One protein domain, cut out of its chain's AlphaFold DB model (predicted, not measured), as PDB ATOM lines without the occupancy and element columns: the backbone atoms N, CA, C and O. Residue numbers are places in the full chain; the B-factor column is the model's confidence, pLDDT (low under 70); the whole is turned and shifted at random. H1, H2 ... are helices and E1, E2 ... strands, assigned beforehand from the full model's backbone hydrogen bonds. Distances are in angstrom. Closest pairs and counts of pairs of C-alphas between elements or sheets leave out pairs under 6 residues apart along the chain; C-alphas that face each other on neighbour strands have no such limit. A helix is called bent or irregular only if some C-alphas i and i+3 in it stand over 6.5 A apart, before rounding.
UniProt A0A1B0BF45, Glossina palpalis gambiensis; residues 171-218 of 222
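Overview. This is residues 171 to 218 of the 222 residues of a protein of Glossina palpalis gambiensis (UniProt A0A1B0BF45). The model is a long, open shape with a small head at one end, where a hairpin of two short strands, E1 and E2, sits near the short helix H2, and with the longer helix H1 at the other end. A tight link of five residues spans the space between H1 and H2, and H1 makes no contact with H2 or either strand; residues 174 to 180 of H1 and residues 182 to 189 stick out. The printed part has 48 residues with two named helices and two named strands, in the order H1, H2, E1, E2, and its one sheet, E1 - E2, is antiparallel. The class is mixed, helices and strands. The whole is extended, with a radius of gyration of the C-alphas of 15.0 A, and elongated, with spans of 41 by 21 by 15 A.

Arrangement. The sheet has two strands, E1 at residues 206 to 208 and E2 at residues 215 to 217, which form a hairpin. They are antiparallel, with 178 degrees between their directions. The C-alphas of Glu 207 and Ile 216 face each other at 4.5 A. N 208 and O 215 are within hydrogen-bond range at 2.9 A, and so are N 217 and O 206 at 2.8 A. H2, residues 189 to 195, has one pair of C-alphas within 8 A of E2, those of Leu 195 and Ile 216, 7.3 A apart; the centres of H2 and E2 are 11.5 A apart. H1, residues 171 to 183, is apart from H2, E1 and E2. Each O i to N i+4 pair inside H2 is within hydrogen-bond range, against 7 of 9 in H1.

Along the chain. E1 measures 7.0 A from first to last C-alpha and E2 6.7 A; C-alpha 217, where E2 ends, is at (38.268, -2.000, 35.253). H2 measures 9.8 A from C-alpha 189 at (53.293, -7.187, 41.595) to C-alpha 195. H1 measures 18.2 A, beginning at C-alpha 171 at (50.083, -30.658, 23.048). H1 is irregular, but only just: C-alphas 175 and 178 are 6.7 A apart, where about 5 A is found in a regular helix.

Size, cuts and confidence. The two C-alphas farthest apart are those of Glu 171 and Glu 202, at 42.8 A, and the first and last printed C-alphas are 35.0 A apart. The link from H1 to H2 is tight, and those from H2 to E1, with 10 residues, and from E1 to E2, with 6, are short. The printed part has no cut. Its mean pLDDT is 92.1, and no printed residue is under 70.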
ATOM      1  N   GLU A 171      48.912 -29.880  22.628       96.38
ATOM      2  CA  GLU A 171      50.083 -30.658  23.048       96.38
ATOM      3  C   GLU A 171      51.355 -29.795  23.060       96.38
ATOM      4  O   GLU A 171      52.132 -29.838  24.011       96.38
ATOM      5  N   LEU A 172      51.546 -28.951  22.037       95.69
ATOM      6  CA  LEU A 172      52.681 -28.022  21.974       95.69
ATOM      7  C   LEU A 172      52.625 -26.971  23.091       95.69
ATOM      8  O   LEU A 172      53.673 -26.582  23.613       95.69
ATOM      9  N   TYR A 173      51.422 -26.540  23.478       95.50
ATOM     10  CA  TYR A 173      51.247 -25.636  24.610       95.50
ATOM     11  C   TYR A 173      51.738 -26.273  25.914       95.50
ATOM     12  O   TYR A 173      52.523 -25.655  26.633       95.50
ATOM     13  N   GLU A 174      51.329 -27.512  26.202       95.62
ATOM     14  CA  GLU A 174      51.729 -28.223  27.424       95.62
ATOM     15  C   GLU A 174      53.233 -28.539  27.459       95.62
ATOM     16  O   GLU A 174      53.866 -28.393  28.506       95.62
ATOM     17  N   GLU A 175      53.822 -28.933  26.327       95.56
ATOM     18  CA  GLU A 175      55.223 -29.369  26.260       95.56
ATOM     19  C   GLU A 175      56.234 -28.217  26.168       95.56
ATOM     20  O   GLU A 175      57.353 -28.344  26.671       95.56
ATOM     21  N   ILE A 176      55.880 -27.105  25.515       94.00
ATOM     22  CA  ILE A 176      56.834 -26.039  25.163       94.00
ATOM     23  C   ILE A 176      56.452 -24.710  25.814       94.00
ATOM     24  O   ILE A 176      57.259 -24.109  26.531       94.00
ATOM     25  N   THR A 177      55.229 -24.238  25.579       93.75
ATOM     26  CA  THR A 177      54.817 -22.880  25.959       93.75
ATOM     27  C   THR A 177      54.580 -22.746  27.459       93.75
ATOM     28  O   THR A 177      55.064 -21.794  28.069       93.75
ATOM     29  N   LEU A 178      53.905 -23.704  28.094       93.75
ATOM     30  CA  LEU A 178      53.609 -23.689  29.527       93.75
ATOM     31  C   LEU A 178      54.884 -23.726  30.399       93.75
ATOM     32  O   LEU A 178      54.993 -22.893  31.311       93.75
ATOM     33  N   PRO A 179      55.890 -24.586  30.127       94.62
ATOM     34  CA  PRO A 179      57.179 -24.530  30.821       94.62
ATOM     35  C   PRO A 179      57.902 -23.194  30.623       94.62
ATOM     36  O   PRO A 179      58.513 -22.669  31.557       94.62
ATOM     37  N   TYR A 180      57.815 -22.610  29.424       93.12
ATOM     38  CA  TYR A 180      58.417 -21.310  29.146       93.12
ATOM     39  C   TYR A 180      57.735 -20.174  29.923       93.12
ATOM     40  O   TYR A 180      58.422 -19.384  30.569       93.12
ATOM     41  N   ILE A 181      56.398 -20.121  29.936       92.19
ATOM     42  CA  ILE A 181      55.625 -19.137  30.713       92.19
ATOM     43  C   ILE A 181      55.961 -19.253  32.200       92.19
ATOM     44  O   ILE A 181      56.234 -18.246  32.844       92.19
ATOM     45  N   SER A 182      56.004 -20.478  32.729       88.50
ATOM     46  CA  SER A 182      56.261 -20.729  34.152       88.50
ATOM     47  C   SER A 182      57.676 -20.326  34.586       88.50
ATOM     48  O   SER A 182      57.894 -19.976  35.742       88.50
ATOM     49  N   THR A 183      58.650 -20.374  33.673       89.81
ATOM     50  CA  THR A 183      60.055 -20.022  33.957       89.81
ATOM     51  C   THR A 183      60.383 -18.560  33.672       89.81
ATOM     52  O   THR A 183      61.237 -17.987  34.345       89.81
ATOM     53  N   SER A 184      59.715 -17.946  32.694       82.88
ATOM     54  CA  SER A 184      59.992 -16.587  32.208       82.88
ATOM     55  C   SER A 184      58.905 -15.582  32.602       82.88
ATOM     56  O   SER A 184      58.723 -14.565  31.931       82.88
ATOM     57  N   GLN A 185      58.159 -15.851  33.676       81.56
ATOM     58  CA  GLN A 185      57.083 -14.974  34.123       81.56
ATOM     59  C   GLN A 185      57.648 -13.657  34.674       81.56
ATOM     60  O   GLN A 185      58.439 -13.634  35.619       81.56
ATOM     61  N   HIS A 186      57.226 -12.537  34.090       84.12
ATOM     62  CA  HIS A 186      57.497 -11.221  34.660       84.12
ATOM     63  C   HIS A 186      56.721 -11.023  35.968       84.12
ATOM     64  O   HIS A 186      55.660 -11.612  36.172       84.12
ATOM     65  N   SER A 187      57.240 -10.165  36.849       87.38
ATOM     66  CA  SER A 187      56.571  -9.862  38.115       87.38
ATOM     67  C   SER A 187      55.183  -9.262  37.874       87.38
ATOM     68  O   SER A 187      55.041  -8.253  37.182       87.38
ATOM     69  N   LEU A 188      54.170  -9.880  38.483       90.44
ATOM     70  CA  LEU A 188      52.782  -9.417  38.478       90.44
ATOM     71  C   LEU A 188      52.464  -8.509  39.675       90.44
ATOM     72  O   LEU A 188      51.300  -8.233  39.938       90.44
ATOM     73  N   GLU A 189      53.478  -8.021  40.397       90.75
ATOM     74  CA  GLU A 189      53.293  -7.187  41.595       90.75
ATOM     75  C   GLU A 189      52.416  -5.959  41.327       90.75
ATOM     76  O   GLU A 189      51.582  -5.591  42.147       90.75
ATOM     77  N   TRP A 190      52.553  -5.350  40.146       90.31
ATOM     78  CA  TRP A 190      51.728  -4.208  39.756       90.31
ATOM     79  C   TRP A 190      50.237  -4.570  39.657       90.31
ATOM     80  O   TRP A 190      49.398  -3.745  40.000       90.31
ATOM     81  N   VAL A 191      49.906  -5.803  39.251       91.12
ATOM     82  CA  VAL A 191      48.523  -6.303  39.197       91.12
ATOM     83  C   VAL A 191      47.982  -6.460  40.613       91.12
ATOM     84  O   VAL A 191      46.900  -5.965  40.914       91.12
ATOM     85  N   TYR A 192      48.752  -7.086  41.506       92.56
ATOM     86  CA  TYR A 192      48.345  -7.269  42.903       92.56
ATOM     87  C   TYR A 192      48.210  -5.941  43.651       92.56
ATOM     88  O   TYR A 192      47.297  -5.786  44.452       92.56
ATOM     89  N   ASN A 193      49.044  -4.946  43.346       92.50
ATOM     90  CA  ASN A 193      48.907  -3.608  43.923       92.50
ATOM     91  C   ASN A 193      47.581  -2.931  43.557       92.50
ATOM     92  O   ASN A 193      47.065  -2.161  44.366       92.50
ATOM     93  N   ILE A 194      47.038  -3.210  42.370       92.38
ATOM     94  CA  ILE A 194      45.721  -2.720  41.949       92.38
ATOM     95  C   ILE A 194      44.617  -3.512  42.661       92.38
ATOM     96  O   ILE A 194      43.710  -2.909  43.222       92.38
ATOM     97  N   LEU A 195      44.718  -4.848  42.679       92.00
ATOM     98  CA  LEU A 195      43.728  -5.731  43.314       92.00
ATOM     99  C   LEU A 195      43.614  -5.522  44.836       92.00
ATOM    100  O   LEU A 195      42.522  -5.628  45.376       92.00
ATOM    101  N   ASP A 196      44.722  -5.202  45.512       92.81
ATOM    102  CA  ASP A 196      44.775  -4.915  46.955       92.81
ATOM    103  C   ASP A 196      44.478  -3.438  47.294       92.81
ATOM    104  O   ASP A 196      44.695  -3.005  48.431       92.81
ATOM    105  N   HIS A 197      44.087  -2.626  46.306       92.56
ATOM    106  CA  HIS A 197      43.867  -1.180  46.434       92.56
ATOM    107  C   HIS A 197      45.064  -0.412  47.035       92.56
ATOM    108  O   HIS A 197      44.900   0.568  47.763       92.56
ATOM    109  N   LYS A 198      46.299  -0.840  46.738       91.75
ATOM    110  CA  LYS A 198      47.535  -0.157  47.168       91.75
ATOM    111  C   LYS A 198      47.938   0.973  46.219       91.75
ATOM    112  O   LYS A 198      48.559   1.939  46.660       91.75
ATOM    113  N   GLN A 199      47.640   0.839  44.925       86.62
ATOM    114  CA  GLN A 199      47.958   1.812  43.871       86.62
ATOM    115  C   GLN A 199      46.807   1.914  42.861       86.62
ATOM    116  O   GLN A 199      46.027   0.977  42.737       86.62
ATOM    117  N   GLU A 200      46.728   3.035  42.128       85.88
ATOM    118  CA  GLU A 200      45.785   3.255  41.007       85.88
ATOM    119  C   GLU A 200      44.287   3.213  41.392       85.88
ATOM    120  O   GLU A 200      43.413   3.120  40.530       85.88
ATOM    121  N   VAL A 201      43.969   3.328  42.685       88.62
ATOM    122  CA  VAL A 201      42.602   3.202  43.226       88.62
ATOM    123  C   VAL A 201      41.675   4.285  42.681       88.62
ATOM    124  O   VAL A 201      40.524   4.035  42.337       88.62
ATOM    125  N   GLU A 202      42.187   5.503  42.555       91.94
ATOM    126  CA  GLU A 202      41.467   6.662  42.039       91.94
ATOM    127  C   GLU A 202      41.148   6.573  40.540       91.94
ATOM    128  O   GLU A 202      40.315   7.333  40.045       91.94
ATOM    129  N   ARG A 203      41.802   5.656  39.816       90.44
ATOM    130  CA  ARG A 203      41.607   5.428  38.376       90.44
ATOM    131  C   ARG A 203      40.623   4.296  38.082       90.44
ATOM    132  O   ARG A 203      40.310   4.066  36.913       90.44
ATOM    133  N   ILE A 204      40.118   3.612  39.109       92.88
ATOM    134  CA  ILE A 204      39.135   2.538  38.958       92.88
ATOM    135  C   ILE A 204      37.805   3.127  38.476       92.88
ATOM    136  O   ILE A 204      37.203   3.982  39.122       92.88
ATOM    137  N   VAL A 205      37.336   2.645  37.325       95.62
ATOM    138  CA  VAL A 205      36.039   3.017  36.738       95.62
ATOM    139  C   VAL A 205      34.931   2.122  37.286       95.62
ATOM    140  O   VAL A 205      33.808   2.576  37.499       95.62
ATOM    141  N   TYR A 206      35.241   0.842  37.486       94.94
ATOM    142  CA  TYR A 206      34.296  -0.155  37.971       94.94
ATOM    143  C   TYR A 206      35.020  -1.308  38.667       94.94
ATOM    144  O   TYR A 206      36.108  -1.706  38.248       94.94
ATOM    145  N   GLU A 207      34.380  -1.873  39.685       94.38
ATOM    146  CA  GLU A 207      34.876  -3.026  40.429       94.38
ATOM    147  C   GLU A 207      33.728  -3.980  40.776       94.38
ATOM    148  O   GLU A 207      32.682  -3.565  41.279       94.38
ATOM    149  N   ASN A 208      33.945  -5.270  40.520       95.25
ATOM    150  CA  ASN A 208      33.147  -6.358  41.070       95.25
ATOM    151  C   ASN A 208      33.995  -7.099  42.123       95.25
ATOM    152  O   ASN A 208      34.986  -7.713  41.728       95.25
ATOM    153  N   PRO A 209      33.624  -7.072  43.418       92.31
ATOM    154  CA  PRO A 209      34.442  -7.608  44.509       92.31
ATOM    155  C   PRO A 209      34.321  -9.130  44.707       92.31
ATOM    156  O   PRO A 209      34.831  -9.657  45.696       92.31
ATOM    157  N   ASP A 210      33.606  -9.847  43.835       94.81
ATOM    158  CA  ASP A 210      33.487 -11.302  43.945       94.81
ATOM    159  C   ASP A 210      34.867 -11.990  43.807       94.81
ATOM    160  O   ASP A 210      35.586 -11.729  42.844       94.81
ATOM    161  N   PRO A 211      35.277 -12.874  44.733       90.94
ATOM    162  CA  PRO A 211      36.635 -13.422  44.743       90.94
ATOM    163  C   PRO A 211      36.924 -14.419  43.609       90.94
ATOM    164  O   PRO A 211      38.091 -14.713  43.359       90.94
ATOM    165  N   GLU A 212      35.899 -14.964  42.946       93.12
ATOM    166  CA  GLU A 212      36.056 -15.980  41.893       93.12
ATOM    167  C   GLU A 212      35.729 -15.427  40.497       93.12
ATOM    168  O   GLU A 212      36.361 -15.790  39.508       93.12
ATOM    169  N   THR A 213      34.758 -14.517  40.414       94.06
ATOM    170  CA  THR A 213      34.215 -13.958  39.164       94.06
ATOM    171  C   THR A 213      34.341 -12.435  39.068       94.06
ATOM    172  O   THR A 213      33.900 -11.829  38.085       94.06
ATOM    173  N   GLY A 214      34.920 -11.799  40.085       94.31
ATOM    174  CA  GLY A 214      35.145 -10.364  40.146       94.31
ATOM    175  C   GLY A 214      36.304  -9.889  39.280       94.31
ATOM    176  O   GLY A 214      37.137 -10.661  38.809       94.31
ATOM    177  N   PHE A 215      36.329  -8.581  39.038       96.00
ATOM    178  CA  PHE A 215      37.381  -7.910  38.279       96.00
ATOM    179  C   PHE A 215      37.369  -6.403  38.554       96.00
ATOM    180  O   PHE A 215      36.353  -5.840  38.971       96.00
ATOM    181  N   ILE A 216      38.491  -5.749  38.249       95.25
ATOM    182  CA  ILE A 216      38.658  -4.293  38.300       95.25
ATOM    183  C   ILE A 216      38.851  -3.775  36.873       95.25
ATOM    184  O   ILE A 216      39.630  -4.329  36.098       95.25
ATOM    185  N   LEU A 217      38.142  -2.702  36.526       94.94
ATOM    186  CA  LEU A 217      38.268  -2.000  35.253       94.94
ATOM    187  C   LEU A 217      38.898  -0.622  35.479       94.94
ATOM    188  O   LEU A 217      38.336   0.212  36.193       94.94
ATOM    189  N   LEU A 218      40.023  -0.364  34.813       94.12
ATOM    190  CA  LEU A 218      40.709   0.929  34.818       94.12
ATOM    191  C   LEU A 218      41.294   1.272  33.430       94.12
ATOM    192  O   LEU A 218      41.493   0.367  32.614       94.12
TER     193      LEU A 218